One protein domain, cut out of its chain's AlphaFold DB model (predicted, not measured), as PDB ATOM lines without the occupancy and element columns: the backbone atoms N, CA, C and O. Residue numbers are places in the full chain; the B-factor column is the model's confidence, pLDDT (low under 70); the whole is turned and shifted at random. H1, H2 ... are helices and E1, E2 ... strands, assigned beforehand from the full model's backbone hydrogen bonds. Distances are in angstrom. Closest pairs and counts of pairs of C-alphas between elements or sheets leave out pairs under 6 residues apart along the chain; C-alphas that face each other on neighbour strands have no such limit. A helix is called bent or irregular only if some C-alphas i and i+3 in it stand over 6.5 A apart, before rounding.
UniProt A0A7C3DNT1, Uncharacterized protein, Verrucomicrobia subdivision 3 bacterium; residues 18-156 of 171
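This is residues 18 to 156 of the 171 residues of an uncharacterized protein of Verrucomicrobia subdivision 3 bacterium (UniProt A0A7C3DNT1). A seven-stranded sheet, curled like part of a barrel and folded back on itself, forms a sandwich with a small sheet, E3 E6 E7, whose strands cross its own; from this body a tail, residues 143 to 156 with the helix H1, sticks out and lengthens the whole. The printed part has 139 residues, with ten named strands, E1 to E10, then H1; under half of the residues are in named elements, mostly strand. The large sheet, in the order E5 E4 E2 E1 E10 E9 E8, is mixed, and the small one antiparallel. The whole is loose, with a radius of gyration of the C-alphas of 17.8 A, and spans 68 by 34 by 28 A; without the tail the body spans 43 by 34 by 20 A.

Start at E1, residues 18 to 26, which forms a hairpin with E2, residues 35 to 43; N 22 and O 38 are 2.9 A apart, within hydrogen-bond range. After E3, residues 52 to 55, find E4, residues 62 to 67, antiparallel to its neighbour E2, with N 39 and O 64 at 2.9 A. E4 and E5, residues 70 to 73, form a hairpin, with N 65 and O 72 at 2.9 A. E6, residues 85 to 89, is antiparallel to its neighbour E3, with N 88 and O 53 at 2.8 A, and forms a hairpin with E7, residues 92 to 97, with N 87 and O 95 at 2.9 A. E7 runs on into E8, residues 99 to 101, at 18 degrees. E8, E9, residues 118 to 120, and E10, residues 132 to 139, form a meander, each strand the antiparallel neighbour of the one before; N 119 and O 100 are 2.8 A apart, N 137 and O 120 2.9 A. E10 also pairs with E1, parallel, over residues 132 to 136, with N 134 and O 23 at 2.9 A. In this folded sheet, one sheet bent back into two leaves, E5 E4 E2 face E10 E9 E8, with E1 as the hinge. The facing parts of the sandwich are 9.9 A centre to centre, their strands at 57 degrees. H1, residues 146 to 155, is on neither sheet; 4 of its 6 O i to N i+4 pairs are within range.

Find C-alpha 18 at (29.226, 52.673, 34.779); E1 runs 26.2 A from there. E2 spans 27.2 A, E4 16.7 A, E7 15.1 A and E10 22.4 A. H1 spans 14.8 A, ending at C-alpha 155 at (-7.061, 49.927, -16.372).

The two C-alphas farthest apart, those of Ala 45 and Leu 156, are 69.2 A apart. The printed part has no cut; E5 to E6, E8 to E9 and E9 to E10 are long links. Residues 143 to 156 are under pLDDT 70.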
ATOM      1  N   VAL A  18      29.347  51.495  35.633       96.25
ATOM      2  CA  VAL A  18      29.226  52.673  34.779       96.25
ATOM      3  C   VAL A  18      27.849  52.649  34.146       96.25
ATOM      4  O   VAL A  18      27.447  51.642  33.571       96.25
ATOM      5  N   THR A  19      27.131  53.765  34.239       97.75
ATOM      6  CA  THR A  19      25.849  53.969  33.563       97.75
ATOM      7  C   THR A  19      25.948  55.217  32.705       97.75
ATOM      8  O   THR A  19      26.223  56.304  33.215       97.75
ATOM      9  N   GLU A  20      25.697  55.072  31.411       97.81
ATOM     10  CA  GLU A  20      25.709  56.170  30.446       97.81
ATOM     11  C   GLU A  20      24.350  56.257  29.757       97.81
ATOM     12  O   GLU A  20      23.676  55.252  29.519       97.81
ATOM     13  N   THR A  21      23.928  57.478  29.451       98.50
ATOM     14  CA  THR A  21      22.684  57.727  28.723       98.50
ATOM     15  C   THR A  21      22.958  57.884  27.238       98.50
ATOM     16  O   THR A  21      24.029  58.338  26.827       98.50
ATOM     17  N   PHE A  22      21.966  57.551  26.420       98.56
ATOM     18  CA  PHE A  22      21.998  57.837  24.997       98.56
ATOM     19  C   PHE A  22      20.643  58.306  24.472       98.56
ATOM     20  O   PHE A  22      19.588  58.028  25.052       98.56
ATOM     21  N   THR A  23      20.666  59.023  23.356       98.50
ATOM     22  CA  THR A  23      19.476  59.355  22.573       98.50
ATOM     23  C   THR A  23      19.569  58.708  21.199       98.50
ATOM     24  O   THR A  23      20.635  58.633  20.594       98.50
ATOM     25  N   GLY A  24      18.443  58.202  20.710       98.25
ATOM     26  CA  GLY A  24      18.330  57.590  19.391       98.25
ATOM     27  C   GLY A  24      17.408  58.414  18.509       98.25
ATOM     28  O   GLY A  24      16.295  58.717  18.931       98.25
ATOM     29  N   THR A  25      17.836  58.768  17.297       98.38
ATOM     30  CA  THR A  25      16.998  59.528  16.353       98.38
ATOM     31  C   THR A  25      16.679  58.705  15.115       98.38
ATOM     32  O   THR A  25      17.582  58.188  14.459       98.38
ATOM     33  N   VAL A  26      15.398  58.632  14.755       97.81
ATOM     34  CA  VAL A  26      14.951  58.065  13.477       97.81
ATOM     35  C   VAL A  26      15.129  59.120  12.389       97.81
ATOM     36  O   VAL A  26      14.520  60.189  12.465       97.81
ATOM     37  N   LEU A  27      15.971  58.859  11.388       92.94
ATOM     38  CA  LEU A  27      16.312  59.861  10.366       92.94
ATOM     39  C   LEU A  27      15.434  59.805   9.112       92.94
ATOM     40  O   LEU A  27      15.320  60.811   8.410       92.94
ATOM     41  N   ASP A  28      14.809  58.666   8.828       89.38
ATOM     42  CA  ASP A  28      14.060  58.443   7.597       89.38
ATOM     43  C   ASP A  28      12.737  57.685   7.809       89.38
ATOM     44  O   ASP A  28      12.327  57.339   8.920       89.38
ATOM     45  N   GLY A  29      11.993  57.526   6.713       91.94
ATOM     46  CA  GLY A  29      10.698  56.856   6.707       91.94
ATOM     47  C   GLY A  29       9.556  57.654   7.359       91.94
ATOM     48  O   GLY A  29       9.691  58.837   7.674       91.94
ATOM     49  N   PRO A  30       8.386  57.015   7.549       93.25
ATOM     50  CA  PRO A  30       7.190  57.659   8.104       93.25
ATOM     51  C   PRO A  30       7.344  58.156   9.547       93.25
ATOM     52  O   PRO A  30       6.523  58.946  10.008       93.25
ATOM     53  N   PHE A  31       8.373  57.681  10.251       95.44
ATOM     54  CA  PHE A  31       8.637  57.970  11.660       95.44
ATOM     55  C   PHE A  31       9.857  58.882  11.867       95.44
ATOM     56  O   PHE A  31      10.292  59.061  13.008       95.44
ATOM     57  N   ALA A  32      10.394  59.475  10.792       96.75
ATOM     58  CA  ALA A  32      11.512  60.410  10.856       96.75
ATOM     59  C   ALA A  32      11.258  61.552  11.855       96.75
ATOM     60  O   ALA A  32      10.166  62.118  11.923       96.75
ATOM     61  N   GLY A  33      12.288  61.900  12.625       96.81
ATOM     62  CA  GLY A  33      12.214  62.882  13.707       96.81
ATOM     63  C   GLY A  33      11.726  62.311  15.040       96.81
ATOM     64  O   GLY A  33      11.702  63.045  16.027       96.81
ATOM     65  N   THR A  34      11.368  61.023  15.106       98.19
ATOM     66  CA  THR A  34      11.123  60.365  16.395       98.19
ATOM     67  C   THR A  34      12.433  60.254  17.165       98.19
ATOM     68  O   THR A  34      13.448  59.822  16.615       98.19
ATOM     69  N   ILE A  35      12.390  60.618  18.446       98.31
ATOM     70  CA  ILE A  35      13.522  60.527  19.366       98.31
ATOM     71  C   ILE A  35      13.179  59.504  20.446       98.31
ATOM     72  O   ILE A  35      12.128  59.598  21.083       98.31
ATOM     73  N   GLY A  36      14.071  58.541  20.645       98.44
ATOM     74  CA  GLY A  36      14.087  57.657  21.800       98.44
ATOM     75  C   GLY A  36      15.179  58.055  22.790       98.44
ATOM     76  O   GLY A  36      16.177  58.680  22.425       98.44
ATOM     77  N   THR A  37      15.002  57.676  24.049       98.62
ATOM     78  CA  THR A  37      15.980  57.896  25.121       98.62
ATOM     79  C   THR A  37      16.278  56.584  25.810       98.62
ATOM     80  O   THR A  37      15.349  55.839  26.130       98.62
ATOM     81  N   GLY A  38      17.547  56.318  26.082       98.44
ATOM     82  CA  GLY A  38      17.966  55.100  26.747       98.44
ATOM     83  C   GLY A  38      19.180  55.283  27.635       98.44
ATOM     84  O   GLY A  38      19.734  56.376  27.779       98.44
ATOM     85  N   SER A  39      19.582  54.175  28.233       98.62
ATOM     86  CA  SER A  39      20.825  54.047  28.970       98.62
ATOM     87  C   SER A  39      21.371  52.641  28.817       98.62
ATOM     88  O   SER A  39      20.602  51.689  28.699       98.62
ATOM     89  N   PHE A  40      22.686  52.512  28.896       98.62
ATOM     90  CA  PHE A  40      23.350  51.232  29.089       98.62
ATOM     91  C   PHE A  40      24.174  51.281  30.372       98.62
ATOM     92  O   PHE A  40      24.664  52.342  30.769       98.62
ATOM     93  N   SER A  41      24.297  50.135  31.035       98.31
ATOM     94  CA  SER A  41      25.089  49.998  32.249       98.31
ATOM     95  C   SER A  41      25.954  48.750  32.196       98.31
ATOM     96  O   SER A  41      25.477  47.699  31.779       98.31
ATOM     97  N   TYR A  42      27.200  48.867  32.649       97.31
ATOM     98  CA  TYR A  42      28.177  47.779  32.658       97.31
ATOM     99  C   TYR A  42      29.165  47.907  33.819       97.31
ATOM    100  O   TYR A  42      29.301  48.981  34.402       97.31
ATOM    101  N   ASP A  43      29.849  46.815  34.159       95.31
ATOM    102  CA  ASP A  43      30.967  46.822  35.110       95.31
ATOM    103  C   ASP A  43      32.258  47.211  34.378       95.31
ATOM    104  O   ASP A  43      32.687  46.503  33.465       95.31
ATOM    105  N   ASP A  44      32.890  48.325  34.750       93.25
ATOM    106  CA  ASP A  44      34.125  48.778  34.101       93.25
ATOM    107  C   ASP A  44      35.308  47.821  34.286       93.25
ATOM    108  O   ASP A  44      36.236  47.847  33.480       93.25
ATOM    109  N   ALA A  45      35.258  46.902  35.256       92.25
ATOM    110  CA  ALA A  45      36.271  45.862  35.404       92.25
ATOM    111  C   ALA A  45      36.254  44.830  34.265       92.25
ATOM    112  O   ALA A  45      37.220  44.078  34.119       92.25
ATOM    113  N   SER A  46      35.182  44.792  33.463       90.19
ATOM    114  CA  SER A  46      35.102  43.973  32.247       90.19
ATOM    115  C   SER A  46      35.849  44.585  31.054       90.19
ATOM    116  O   SER A  46      36.118  43.876  30.087       90.19
ATOM    117  N   ILE A  47      36.232  45.866  31.136       93.88
ATOM    118  CA  ILE A  47      36.873  46.624  30.059       93.88
ATOM    119  C   ILE A  47      38.324  46.926  30.437       93.88
ATOM    120  O   ILE A  47      38.614  47.568  31.447       93.88
ATOM    121  N   THR A  48      39.270  46.492  29.611       93.94
ATOM    122  CA  THR A  48      40.698  46.778  29.812       93.94
ATOM    123  C   THR A  48      41.073  48.202  29.402       93.94
ATOM    124  O   THR A  48      42.079  48.734  29.879       93.94
ATOM    125  N   GLY A  49      40.264  48.828  28.542       93.50
ATOM    126  CA  GLY A  49      40.445  50.198  28.076       93.50
ATOM    127  C   GLY A  49      41.434  50.313  26.920       93.50
ATOM    128  O   GLY A  49      42.042  51.369  26.742       93.50
ATOM    129  N   SER A  50      41.652  49.234  26.163       95.00
ATOM    130  CA  SER A  50      42.668  49.178  25.108       95.00
ATOM    131  C   SER A  50      42.230  48.294  23.946       95.00
ATOM    132  O   SER A  50      42.021  47.094  24.106       95.00
ATOM    133  N   GLY A  51      42.249  48.851  22.736       96.88
ATOM    134  CA  GLY A  51      41.836  48.149  21.527       96.88
ATOM    135  C   GLY A  51      40.321  47.984  21.438       96.88
ATOM    136  O   GLY A  51      39.568  48.752  22.034       96.88
ATOM    137  N   SER A  52      39.886  47.011  20.636       97.94
ATOM    138  CA  SER A  52      38.469  46.684  20.465       97.94
ATOM    139  C   SER A  52      38.022  45.664  21.503       97.94
ATOM    140  O   SER A  52      38.648  44.612  21.644       97.94
ATOM    141  N   GLU A  53      36.930  45.973  22.191       98.12
ATOM    142  CA  GLU A  53      36.342  45.152  23.251       98.12
ATOM    143  C   GLU A  53      34.816  45.170  23.097       98.12
ATOM    144  O   GLU A  53      34.272  46.145  22.584       98.12
ATOM    145  N   SER A  54      34.127  44.120  23.540       98.00
ATOM    146  CA  SER A  54      32.663  44.031  23.488       98.00
ATOM    147  C   SER A  54      32.157  43.383  24.766       98.00
ATOM    148  O   SER A  54      32.807  42.479  25.291       98.00
ATOM    149  N   ILE A  55      30.994  43.819  25.239       97.81
ATOM    150  CA  ILE A  55      30.295  43.207  26.373       97.81
ATOM    151  C   ILE A  55      28.843  42.938  26.000       97.81
ATOM    152  O   ILE A  55      28.218  43.752  25.315       97.81
ATOM    153  N   GLY A  56      28.318  41.810  26.468       98.31
ATOM    154  CA  GLY A  56      26.916  41.433  26.305       98.31
ATOM    155  C   GLY A  56      26.195  41.217  27.637       98.31
ATOM    156  O   GLY A  56      26.772  41.436  28.709       98.31
ATOM    157  N   PRO A  57      24.929  40.761  27.611       98.06
ATOM    158  CA  PRO A  57      24.139  40.544  28.823       98.06
ATOM    159  C   PRO A  57      24.780  39.531  29.771       98.06
ATOM    160  O   PRO A  57      24.734  39.696  30.990       98.06
ATOM    161  N   THR A  58      25.446  38.510  29.224       97.44
ATOM    162  CA  THR A  58      26.173  37.503  30.010       97.44
ATOM    163  C   THR A  58      27.368  38.075  30.774       97.44
ATOM    164  O   THR A  58      27.765  37.498  31.785       97.44
ATOM    165  N   ASP A  59      27.907  39.213  30.327       96.12
ATOM    166  CA  ASP A  59      28.995  39.948  30.987       96.12
ATOM    167  C   ASP A  59      28.469  41.030  31.949       96.12
ATOM    168  O   ASP A  59      29.246  41.731  32.594       96.12
ATOM    169  N   GLY A  60      27.142  41.160  32.076       96.06
ATOM    170  CA  GLY A  60      26.484  42.126  32.952       96.06
ATOM    171  C   GLY A  60      26.060  43.429  32.272       96.06
ATOM    172  O   GLY A  60      25.706  44.376  32.978       96.06
ATOM    173  N   LEU A  61      26.070  43.496  30.934       98.44
ATOM    174  CA  LEU A  61      25.455  44.609  30.213       98.44
ATOM    175  C   LEU A  61      23.946  44.631  30.479       98.44
ATOM    176  O   LEU A  61      23.249  43.641  30.269       98.44
ATOM    177  N   THR A  62      23.437  45.790  30.875       98.62
ATOM    178  CA  THR A  62      21.996  46.073  30.882       98.62
ATOM    179  C   THR A  62      21.711  47.254  29.974       98.62
ATOM    180  O   THR A  62      22.518  48.186  29.882       98.62
ATOM    181  N   VAL A  63      20.568  47.224  29.295       98.69
ATOM    182  CA  VAL A  63      20.147  48.274  28.365       98.69
ATOM    183  C   VAL A  63      18.702  48.617  28.667       98.69
ATOM    184  O   VAL A  63      17.877  47.744  28.882       98.69
ATOM    185  N   THR A  64      18.373  49.903  28.648       98.69
ATOM    186  CA  THR A  64      16.981  50.338  28.552       98.69
ATOM    187  C   THR A  64      16.853  51.335  27.422       98.69
ATOM    188  O   THR A  64      17.694  52.222  27.267       98.69
ATOM    189  N   PHE A  65      15.799  51.217  26.624       98.88
ATOM    190  CA  PHE A  65      15.518  52.157  25.552       98.88
ATOM    191  C   PHE A  65      14.023  52.414  25.448       98.88
ATOM    192  O   PHE A  65      13.219  51.501  25.290       98.88
ATOM    193  N   THR A  66      13.640  53.682  25.551       98.81
ATOM    194  CA  THR A  66      12.255  54.117  25.394       98.81
ATOM    195  C   THR A  66      12.096  54.831  24.065       98.81
ATOM    196  O   THR A  66      12.658  55.908  23.873       98.81
ATOM    197  N   ILE A  67      11.296  54.261  23.167       98.62
ATOM    198  CA  ILE A  67      10.945  54.842  21.868       98.62
ATOM    199  C   ILE A  67       9.477  54.539  21.556       98.62
ATOM    200  O   ILE A  67       8.915  53.558  22.035       98.62
ATOM    201  N   PHE A  68       8.808  55.429  20.820       97.88
ATOM    202  CA  PHE A  68       7.364  55.339  20.548       97.88
ATOM    203  C   PHE A  68       6.478  55.215  21.805       97.88
ATOM    204  O   PHE A  68       5.382  54.659  21.762       97.88
ATOM    205  N   GLY A  69       6.951  55.729  22.946       98.00
ATOM    206  CA  GLY A  69       6.242  55.645  24.225       98.00
ATOM    207  C   GLY A  69       6.256  54.258  24.882       98.00
ATOM    208  O   GLY A  69       5.544  54.063  25.863       98.00
ATOM    209  N   GLN A  70       7.052  53.316  24.369       98.56
ATOM    210  CA  GLN A  70       7.273  51.996  24.954       98.56
ATOM    211  C   GLN A  70       8.732  51.864  25.391       98.56
ATOM    212  O   GLN A  70       9.636  52.293  24.676       98.56
ATOM    213  N   THR A  71       8.946  51.283  26.570       98.75
ATOM    214  CA  THR A  71      10.277  50.966  27.091       98.75
ATOM    215  C   THR A  71      10.593  49.504  26.818       98.75
ATOM    216  O   THR A  71       9.760  48.637  27.079       98.75
ATOM    217  N   PHE A  72      11.795  49.275  26.311       98.75
ATOM    218  CA  PHE A  72      12.383  47.973  26.047       98.75
ATOM    219  C   PHE A  72      13.671  47.829  26.859       98.75
ATOM    220  O   PHE A  72      14.319  48.837  27.166       98.75
ATOM    221  N   ASP A  73      14.022  46.599  27.211       98.81
ATOM    222  CA  ASP A  73      15.259  46.244  27.905       98.81
ATOM    223  C   ASP A  73      16.102  45.240  27.103       98.81
ATOM    224  O   ASP A  73      15.706  44.811  26.013       98.81
ATOM    225  N   GLU A  74      17.282  44.869  27.603       98.56
ATOM    226  CA  GLU A  74      18.179  43.935  26.911       98.56
ATOM    227  C   GLU A  74      17.514  42.595  26.556       98.56
ATOM    228  O   GLU A  74      17.867  41.982  25.553       98.56
ATOM    229  N   THR A  75      16.500  42.167  27.316       98.50
ATOM    230  CA  THR A  75      15.790  40.900  27.079       98.50
ATOM    231  C   THR A  75      14.857  40.951  25.873       98.50
ATOM    232  O   THR A  75      14.361  39.918  25.420       98.50
ATOM    233  N   ASN A  76      14.604  42.148  25.341       98.62
ATOM    234  CA  ASN A  76      13.801  42.353  24.141       98.62
ATOM    235  C   ASN A  76      14.599  42.250  22.841       98.62
ATOM    236  O   ASN A  76      13.986  42.314  21.770       98.62
ATOM    237  N   ASP A  77      15.922  42.095  22.924       98.62
ATOM    238  CA  ASP A  77      16.743  41.864  21.744       98.62
ATOM    239  C   ASP A  77      16.382  40.532  21.072       98.62
ATOM    240  O   ASP A  77      16.173  39.517  21.742       98.62
ATOM    241  N   ILE A  78      16.306  40.519  19.743       98.00
ATOM    242  CA  ILE A  78      15.918  39.346  18.952       98.00
ATOM    243  C   ILE A  78      16.797  38.104  19.166       98.00
ATOM    244  O   ILE A  78      16.305  36.995  18.916       98.00
ATOM    245  N   ASP A  79      18.037  38.296  19.625       97.38
ATOM    246  CA  ASP A  79      19.058  37.267  19.837       97.38
ATOM    247  C   ASP A  79      19.524  37.191  21.311       97.38
ATOM    248  O   ASP A  79      20.604  36.672  21.616       97.38
ATOM    249  N   TYR A  80      18.700  37.668  22.254       97.31
ATOM    250  CA  TYR A  80      18.932  37.491  23.694       97.31
ATOM    251  C   TYR A  80      19.106  35.996  24.067       97.31
ATOM    252  O   TYR A  80      18.342  35.143  23.608       97.31
ATOM    253  N   ASP A  81      20.072  35.603  24.909       97.50
ATOM    254  CA  ASP A  81      20.967  36.400  25.773       97.50
ATOM    255  C   ASP A  81      22.364  36.689  25.198       97.50
ATOM    256  O   ASP A  81      23.236  37.176  25.920       97.50
ATOM    257  N   ALA A  82      22.587  36.432  23.905       97.38
ATOM    258  CA  ALA A  82      23.856  36.741  23.241       97.38
ATOM    259  C   ALA A  82      23.991  38.231  22.868       97.38
ATOM    260  O   ALA A  82      25.108  38.732  22.750       97.38
ATOM    261  N   PHE A  83      22.862  38.919  22.707       98.06
ATOM    262  CA  PHE A  83      22.738  40.339  22.373       98.06
ATOM    263  C   PHE A  83      21.792  41.033  23.367       98.06
ATOM    264  O   PHE A  83      21.002  40.343  24.023       98.06
ATOM    265  N   PRO A  84      21.849  42.371  23.520       98.44
ATOM    266  CA  PRO A  84      22.640  43.351  22.766       98.44
ATOM    267  C   PRO A  84      24.145  43.317  23.042       98.44
ATOM    268  O   PRO A  84      24.567  42.878  24.106       98.44
ATOM    269  N   LEU A  85      24.956  43.844  22.121       98.56
ATOM    270  CA  LEU A  85      26.394  44.054  22.335       98.56
ATOM    271  C   LEU A  85      26.734  45.541  22.384       98.56
ATOM    272  O   LEU A  85      26.314  46.316  21.524       98.56
ATOM    273  N   LEU A  86      27.524  45.928  23.383       98.69
ATOM    274  CA  LEU A  86      28.124  47.255  23.466       98.69
ATOM    275  C   LEU A  86      29.610  47.148  23.122       98.69
ATOM    276  O   LEU A  86      30.379  46.541  23.871       98.69
ATOM    277  N   ASP A  87      30.000  47.750  22.002       98.56
ATOM    278  CA  ASP A  87      31.378  47.740  21.522       98.56
ATOM    279  C   ASP A  87      32.142  48.974  21.985       98.56
ATOM    280  O   ASP A  87      31.643  50.107  21.970       98.56
ATOM    281  N   PHE A  88      33.409  48.757  22.303       98.50
ATOM    282  CA  PHE A  88      34.349  49.758  22.762       98.50
ATOM    283  C   PHE A  88      35.546  49.849  21.826       98.50
ATOM    284  O   PHE A  88      36.011  48.852  21.272       98.50
ATOM    285  N   LEU A  89      36.099  51.056  21.728       98.00
ATOM    286  CA  LEU A  89      37.437  51.296  21.212       98.00
ATOM    287  C   LEU A  89      38.219  52.113  22.238       98.00
ATOM    288  O   LEU A  89      37.818  53.225  22.581       98.00
ATOM    289  N   ASP A  90      39.321  51.548  22.733       96.31
ATOM    290  CA  ASP A  90      40.179  52.166  23.752       96.31
ATOM    291  C   ASP A  90      39.375  52.642  24.982       96.31
ATOM    292  O   ASP A  90      39.543  53.754  25.487       96.31
ATOM    293  N   GLY A  91      38.440  51.797  25.438       95.31
ATOM    294  CA  GLY A  91      37.571  52.054  26.593       95.31
ATOM    295  C   GLY A  91      36.403  53.012  26.348       95.31
ATOM    296  O   GLY A  91      35.650  53.299  27.277       95.31
ATOM    297  N   VAL A  92      36.216  53.505  25.121       96.38
ATOM    298  CA  VAL A  92      35.101  54.392  24.761       96.38
ATOM    299  C   VAL A  92      34.025  53.599  24.018       96.38
ATOM    300  O   VAL A  92      34.353  52.990  23.004       96.38
ATOM    301  N   PRO A  93      32.750  53.622  24.456       98.19
ATOM    302  CA  PRO A  93      31.641  53.061  23.689       98.19
ATOM    303  C   PRO A  93      31.548  53.654  22.276       98.19
ATOM    304  O   PRO A  93      31.589  54.877  22.112       98.19
ATOM    305  N   THR A  94      31.401  52.799  21.267       98.25
ATOM    306  CA  THR A  94      31.379  53.185  19.842       98.25
ATOM    307  C   THR A  94      30.207  52.611  19.062       98.25
ATOM    308  O   THR A  94      29.815  53.194  18.053       98.25
ATOM    309  N   PHE A  95      29.607  51.511  19.512       98.56
ATOM    310  CA  PHE A  95      28.474  50.890  18.833       98.56
ATOM    311  C   PHE A  95      27.596  50.152  19.841       98.56
ATOM    312  O   PHE A  95      28.115  49.539  20.771       98.56
ATOM    313  N   LEU A  96      26.279  50.228  19.664       98.69
ATOM    314  CA  LEU A  96      25.308  49.405  20.377       98.69
ATOM    315  C   LEU A  96      24.529  48.587  19.349       98.69
ATOM    316  O   LEU A  96      23.716  49.146  18.607       98.69
ATOM    317  N   ASP A  97      24.773  47.282  19.319       98.44
ATOM    318  CA  ASP A  97      23.981  46.327  18.549       98.44
ATOM    319  C   ASP A  97      22.776  45.918  19.392       98.44
ATOM    320  O   ASP A  97      22.900  45.086  20.286       98.44
ATOM    321  N   TYR A  98      21.645  46.591  19.182       98.56
ATOM    322  CA  TYR A  98      20.396  46.306  19.878       98.56
ATOM    323  C   TYR A  98      19.237  46.350  18.893       98.56
ATOM    324  O   TYR A  98      18.941  47.399  18.303       98.56
ATOM    325  N   ILE A  99      18.587  45.204  18.707       98.44
ATOM    326  CA  ILE A  99      17.585  44.986  17.670       98.44
ATOM    327  C   ILE A  99      16.321  44.410  18.298       98.44
ATOM    328  O   ILE A  99      16.310  43.306  18.825       98.44
ATOM    329  N   VAL A 100      15.207  45.123  18.146       98.50
ATOM    330  CA  VAL A 100      13.881  44.670  18.585       98.50
ATOM    331  C   VAL A 100      13.009  44.474  17.354       98.50
ATOM    332  O   VAL A 100      12.937  45.347  16.490       98.50
ATOM    333  N   ASN A 101      12.336  43.329  17.243       97.75
ATOM    334  CA  ASN A 101      11.528  43.007  16.068       97.75
ATOM    335  C   ASN A 101      10.332  42.116  16.423       97.75
ATOM    336  O   ASN A 101      10.474  41.140  17.155       97.75
ATOM    337  N   GLU A 102       9.163  42.406  15.854       97.00
ATOM    338  CA  GLU A 102       7.928  41.642  16.081       97.00
ATOM    339  C   GLU A 102       7.871  40.328  15.288       97.00
ATOM    340  O   GLU A 102       7.090  39.429  15.592       97.00
ATOM    341  N   THR A 103       8.664  40.235  14.221       94.44
ATOM    342  CA  THR A 103       8.608  39.168  13.213       94.44
ATOM    343  C   THR A 103       9.804  38.219  13.265       94.44
ATOM    344  O   THR A 103       9.866  37.274  12.474       94.44
ATOM    345  N   HIS A 104      10.745  38.436  14.190       94.50
ATOM    346  CA  HIS A 104      11.896  37.553  14.351       94.50
ATOM    347  C   HIS A 104      11.469  36.173  14.885       94.50
ATOM    348  O   HIS A 104      10.619  36.097  15.771       94.50
ATOM    349  N   PRO A 105      12.038  35.061  14.384       93.88
ATOM    350  CA  PRO A 105      11.607  33.723  14.785       93.88
ATOM    351  C   PRO A 105      12.016  33.298  16.205       93.88
ATOM    352  O   PRO A 105      11.422  32.352  16.718       93.88
ATOM    353  N   ILE A 106      13.033  33.924  16.811       89.50
ATOM    354  CA  ILE A 106      13.659  33.432  18.055       89.50
ATOM    355  C   ILE A 106      13.152  34.182  19.297       89.50
ATOM    356  O   ILE A 106      12.694  33.532  20.234       89.50
ATOM    357  N   ASN A 107      13.149  35.518  19.284       93.31
ATOM    358  CA  ASN A 107      12.637  36.342  20.381       93.31
ATOM    359  C   ASN A 107      11.807  37.528  19.849       93.31
ATOM    360  O   ASN A 107      12.276  38.666  19.823       93.31
ATOM    361  N   PRO A 108      10.590  37.277  19.330       94.94
ATOM    362  CA  PRO A 108       9.745  38.351  18.838       94.94
ATOM    363  C   PRO A 108       9.237  39.204  20.001       94.94
ATOM    364  O   PRO A 108       8.581  38.702  20.916       94.94
ATOM    365  N   THR A 109       9.459  40.511  19.918       97.44
ATOM    366  CA  THR A 109       8.955  41.474  20.899       97.44
ATOM    367  C   THR A 109       7.924  42.379  20.246       97.44
ATOM    368  O   THR A 109       8.204  42.997  19.223       97.44
ATOM    369  N   ALA A 110       6.736  42.477  20.845       97.44
ATOM    370  CA  ALA A 110       5.663  43.333  20.347       97.44
ATOM    371  C   ALA A 110       5.996  44.827  20.505       97.44
ATOM    372  O   ALA A 110       6.466  45.268  21.559       97.44
ATOM    373  N   ILE A 111       5.671  45.611  19.480       97.81
ATOM    374  CA  ILE A 111       5.864  47.055  19.409       97.81
ATOM    375  C   ILE A 111       4.490  47.711  19.255       97.81
ATOM    376  O   ILE A 111       3.786  47.561  18.263       97.81
ATOM    377  N   ASN A 112       4.093  48.505  20.245       97.31
ATOM    378  CA  ASN A 112       2.749  49.088  20.287       97.31
ATOM    379  C   ASN A 112       2.505  50.159  19.206       97.31
ATOM    380  O   ASN A 112       1.359  50.535  18.940       97.31
ATOM    381  N   GLN A 113       3.569  50.677  18.590       97.31
ATOM    382  CA  GLN A 113       3.476  51.671  17.530       97.31
ATOM    383  C   GLN A 113       2.964  51.040  16.236       97.31
ATOM    384  O   GLN A 113       3.693  50.364  15.515       97.31
ATOM    385  N   ALA A 114       1.717  51.353  15.885       95.38
ATOM    386  CA  ALA A 114       1.131  50.912  14.628       95.38
ATOM    387  C   ALA A 114       2.025  51.287  13.434       95.38
ATOM    388  O   ALA A 114       2.398  52.453  13.272       95.38
ATOM    389  N   GLY A 115       2.324  50.297  12.591       93.44
ATOM    390  CA  GLY A 115       3.150  50.454  11.393       93.44
ATOM    391  C   GLY A 115       4.650  50.244  11.610       93.44
ATOM    392  O   GLY A 115       5.378  50.269  10.623       93.44
ATOM    393  N   VAL A 116       5.108  50.006  12.840       96.06
ATOM    394  CA  VAL A 116       6.490  49.615  13.148       96.06
ATOM    395  C   VAL A 116       6.521  48.124  13.455       96.06
ATOM    396  O   VAL A 116       5.754  47.667  14.290       96.06
ATOM    397  N   ILE A 117       7.406  47.385  12.788       96.56
ATOM    398  CA  ILE A 117       7.628  45.945  13.027       96.56
ATOM    399  C   ILE A 117       9.013  45.644  13.596       96.56
ATOM    400  O   ILE A 117       9.312  44.502  13.933       96.56
ATOM    401  N   GLY A 118       9.877  46.651  13.690       97.50
ATOM    402  CA  GLY A 118      11.169  46.522  14.340       97.50
ATOM    403  C   GLY A 118      11.947  47.825  14.360       97.50
ATOM    404  O   GLY A 118      11.621  48.768  13.635       97.50
ATOM    405  N   PHE A 119      12.987  47.867  15.176       98.25
ATOM    406  CA  PHE A 119      13.993  48.915  15.154       98.25
ATOM    407  C   PHE A 119      15.367  48.356  15.526       98.25
ATOM    408  O   PHE A 119      15.463  47.297  16.145       98.25
ATOM    409  N   ALA A 120      16.415  49.083  15.155       98.25
ATOM    410  CA  ALA A 120      17.794  48.774  15.511       98.25
ATOM    411  C   ALA A 120      18.568  50.054  15.845       98.25
ATOM    412  O   ALA A 120      18.354  51.087  15.197       98.25
ATOM    413  N   THR A 121      19.458  49.986  16.834       97.69
ATOM    414  CA  THR A 121      20.476  51.018  17.097       97.69
ATOM    415  C   THR A 121      21.751  50.748  16.293       97.69
ATOM    416  O   THR A 121      21.799  49.828  15.478       97.69
ATOM    417  N   GLY A 122      22.781  51.574  16.478       96.44
ATOM    418  CA  GLY A 122      24.080  51.328  15.864       96.44
ATOM    419  C   GLY A 122      25.183  52.180  16.471       96.44
ATOM    420  O   GLY A 122      25.375  52.187  17.686       96.44
ATOM    421  N   GLU A 123      25.911  52.909  15.622       98.12
ATOM    422  CA  GLU A 123      27.055  53.722  16.040       98.12
ATOM    423  C   GLU A 123      26.663  54.711  17.148       98.12
ATOM    424  O   GLU A 123      25.608  55.354  17.095       98.12
ATOM    425  N   LEU A 124      27.523  54.808  18.159       98.19
ATOM    426  CA  LEU A 124      27.406  55.707  19.294       98.19
ATOM    427  C   LEU A 124      28.419  56.835  19.133       98.19
ATOM    428  O   LEU A 124      29.629  56.626  19.158       98.19
ATOM    429  N   THR A 125      27.923  58.062  19.027       97.88
ATOM    430  CA  THR A 125      28.758  59.265  19.023       97.88
ATOM    431  C   THR A 125      28.602  59.998  20.345       97.88
ATOM    432  O   THR A 125      27.483  60.232  20.797       97.88
ATOM    433  N   ARG A 126      29.704  60.394  20.989       96.88
ATOM    434  CA  ARG A 126      29.629  61.174  22.233       96.88
ATOM    435  C   ARG A 126      28.958  62.528  21.967       96.88
ATOM    436  O   ARG A 126      29.415  63.288  21.113       96.88
ATOM    437  N   SER A 127      27.922  62.857  22.736       94.19
ATOM    438  CA  SER A 127      27.247  64.155  22.636       94.19
ATOM    439  C   SER A 127      28.008  65.244  23.398       94.19
ATOM    440  O   SER A 127      28.622  64.994  24.439       94.19
ATOM    441  N   GLN A 128      27.925  66.490  22.920       88.38
ATOM    442  CA  GLN A 128      28.543  67.649  23.583       88.38
ATOM    443  C   GLN A 128      27.910  67.963  24.947       88.38
ATOM    444  O   GLN A 128      28.566  68.546  25.808       88.38
ATOM    445  N   SER A 129      26.649  67.578  25.158       87.56
ATOM    446  CA  SER A 129      25.947  67.739  26.438       87.56
ATOM    447  C   SER A 129      26.191  66.596  27.432       87.56
ATOM    448  O   SER A 129      25.650  66.635  28.535       87.56
ATOM    449  N   GLY A 130      27.002  65.597  27.065       90.00
ATOM    450  CA  GLY A 130      27.157  64.346  27.810       90.00
ATOM    451  C   GLY A 130      26.269  63.224  27.262       90.00
ATOM    452  O   GLY A 130      25.315  63.484  26.531       90.00
ATOM    453  N   GLY A 131      26.610  61.976  27.599       95.69
ATOM    454  CA  GLY A 131      26.001  60.779  27.014       95.69
ATOM    455  C   GLY A 131      26.391  60.549  25.550       95.69
ATOM    456  O   GLY A 131      27.388  61.096  25.059       95.69
ATOM    457  N   PHE A 132      25.591  59.741  24.859       98.19
ATOM    458  CA  PHE A 132      25.789  59.343  23.464       98.19
ATOM    459  C   PHE A 132      24.568  59.640  22.585       98.19
ATOM    460  O   PHE A 132      23.443  59.782  23.057       98.19
ATOM    461  N   GLU A 133      24.798  59.713  21.285       98.12
ATOM    462  CA  GLU A 133      23.786  59.831  20.242       98.12
ATOM    463  C   GLU A 133      23.935  58.656  19.276       98.12
ATOM    464  O   GLU A 133      25.054  58.251  18.957       98.12
ATOM    465  N   THR A 134      22.813  58.118  18.805       98.06
ATOM    466  CA  THR A 134      22.772  57.063  17.788       98.06
ATOM    467  C   THR A 134      21.663  57.311  16.771       98.06
ATOM    468  O   THR A 134      20.684  58.026  17.028       98.06
ATOM    469  N   VAL A 135      21.808  56.706  15.596       97.06
ATOM    470  CA  VAL A 135      20.759  56.660  14.579       97.06
ATOM    471  C   VAL A 135      19.953  55.385  14.770       97.06
ATOM    472  O   VAL A 135      20.513  54.297  14.873       97.06
ATOM    473  N   VAL A 136      18.629  55.523  14.792       97.12
ATOM    474  CA  VAL A 136      17.707  54.393  14.910       97.12
ATOM    475  C   VAL A 136      17.127  54.081  13.541       97.12
ATOM    476  O   VAL A 136      16.452  54.919  12.937       97.12
ATOM    477  N   SER A 137      17.362  52.861  13.071       96.50
ATOM    478  CA  SER A 137      16.717  52.335  11.867       96.50
ATOM    479  C   SER A 137      15.375  51.730  12.248       96.50
ATOM    480  O   SER A 137      15.310  50.951  13.194       96.50
ATOM    481  N   VAL A 138      14.304  52.066  11.528       96.06
ATOM    482  CA  VAL A 138      12.947  51.574  11.818       96.06
ATOM    483  C   VAL A 138      12.447  50.727  10.658       96.06
ATOM    484  O   VAL A 138      12.371  51.186   9.520       96.06
ATOM    485  N   ALA A 139      12.059  49.491  10.955       93.38
ATOM    486  CA  ALA A 139      11.422  48.599  10.004       93.38
ATOM    487  C   ALA A 139       9.906  48.825  10.011       93.38
ATOM    488  O   ALA A 139       9.248  48.751  11.052       93.38
ATOM    489  N   VAL A 140       9.347  49.065   8.826       91.12
ATOM    490  CA  VAL A 140       7.905  49.207   8.592       91.12
ATOM    491  C   VAL A 140       7.452  48.155   7.575       91.12
ATOM    492  O   VAL A 140       8.233  47.819   6.681       91.12
ATOM    493  N   PRO A 141       6.219  47.619   7.654       87.62
ATOM    494  CA  PRO A 141       5.714  46.709   6.633       87.62
ATOM    495  C   PRO A 141       5.712  47.382   5.260       87.62
ATOM    496  O   PRO A 141       5.161  48.476   5.103       87.62
ATOM    497  N   GLU A 142       6.273  46.722   4.244       78.31
ATOM    498  CA  GLU A 142       6.128  47.212   2.877       78.31
ATOM    499  C   GLU A 142       4.639  47.241   2.498       78.31
ATOM    500  O   GLU A 142       3.911  46.271   2.754       78.31
ATOM    501  N   PRO A 143       4.142  48.321   1.865       67.56
ATOM    502  CA  PRO A 143       2.800  48.305   1.311       67.56
ATOM    503  C   PRO A 143       2.747  47.189   0.270       67.56
ATOM    504  O   PRO A 143       3.420  47.261  -0.755       67.56
ATOM    505  N   SER A 144       1.968  46.140   0.549       68.38
ATOM    506  CA  SER A 144       1.894  44.952  -0.305       68.38
ATOM    507  C   SER A 144       1.754  45.351  -1.782       68.38
ATOM    508  O   SER A 144       0.749  45.940  -2.190       68.38
ATOM    509  N   GLY A 145       2.761  45.032  -2.605       52.22
ATOM    510  CA  GLY A 145       2.792  45.384  -4.035       52.22
ATOM    511  C   GLY A 145       1.585  44.868  -4.841       52.22
ATOM    512  O   GLY A 145       1.329  45.309  -5.961       52.22
ATOM    513  N   MET A 146       0.781  43.984  -4.248       52.50
ATOM    514  CA  MET A 146      -0.482  43.476  -4.782       52.50
ATOM    515  C   MET A 146      -1.570  44.553  -4.928       52.50
ATOM    516  O   MET A 146      -2.386  44.458  -5.846       52.50
ATOM    517  N   ALA A 147      -1.576  45.600  -4.094       52.59
ATOM    518  CA  ALA A 147      -2.563  46.679  -4.213       52.59
ATOM    519  C   ALA A 147      -2.347  47.524  -5.486       52.59
ATOM    520  O   ALA A 147      -3.310  47.916  -6.149       52.59
ATOM    521  N   PHE A 148      -1.089  47.739  -5.889       50.09
ATOM    522  CA  PHE A 148      -0.753  48.479  -7.111       50.09
ATOM    523  C   PHE A 148      -0.876  47.624  -8.382       50.09
ATOM    524  O   PHE A 148      -1.334  48.125  -9.412       50.09
ATOM    525  N   ALA A 149      -0.564  46.324  -8.316       51.56
ATOM    526  CA  ALA A 149      -0.768  45.411  -9.444       51.56
ATOM    527  C   ALA A 149      -2.263  45.239  -9.801       51.56
ATOM    528  O   ALA A 149      -2.616  45.175 -10.982       51.56
ATOM    529  N   ALA A 150      -3.160  45.243  -8.806       49.72
ATOM    530  CA  ALA A 150      -4.603  45.152  -9.031       49.72
ATOM    531  C   ALA A 150      -5.194  46.408  -9.709       49.72
ATOM    532  O   ALA A 150      -6.069  46.292 -10.569       49.72
ATOM    533  N   ALA A 151      -4.686  47.605  -9.390       51.78
ATOM    534  CA  ALA A 151      -5.143  48.854 -10.008       51.78
ATOM    535  C   ALA A 151      -4.689  48.993 -11.476       51.78
ATOM    536  O   ALA A 151      -5.461  49.446 -12.323       51.78
ATOM    537  N   ALA A 152      -3.476  48.540 -11.815       50.03
ATOM    538  CA  ALA A 152      -2.991  48.534 -13.199       50.03
ATOM    539  C   ALA A 152      -3.678  47.458 -14.070       50.03
ATOM    540  O   ALA A 152      -3.915  47.679 -15.261       50.03
ATOM    541  N   GLY A 153      -4.064  46.321 -13.476       44.59
ATOM    542  CA  GLY A 153      -4.777  45.238 -14.165       44.59
ATOM    543  C   GLY A 153      -6.213  45.584 -14.585       44.59
ATOM    544  O   GLY A 153      -6.694  45.075 -15.597       44.59
ATOM    545  N   LEU A 154      -6.886  46.491 -13.870       50.78
ATOM    546  CA  LEU A 154      -8.246  46.939 -14.207       50.78
ATOM    547  C   LEU A 154      -8.278  48.107 -15.214       50.78
ATOM    548  O   LEU A 154      -9.305  48.329 -15.852       50.78
ATOM    549  N   GLY A 155      -7.160  48.815 -15.417       38.62
ATOM    550  CA  GLY A 155      -7.061  49.927 -16.372       38.62
ATOM    551  C   GLY A 155      -6.830  49.508 -17.832       38.62
ATOM    552  O   GLY A 155      -7.308  50.177 -18.746       38.62
ATOM    553  N   LEU A 156      -6.145  48.385 -18.082       44.03
ATOM    554  CA  LEU A 156      -5.804  47.936 -19.446       44.03
ATOM    555  C   LEU A 156      -6.876  47.047 -20.110       44.03
ATOM    556  O   LEU A 156      -6.858  46.871 -21.327       44.03
TER     557      LEU A 156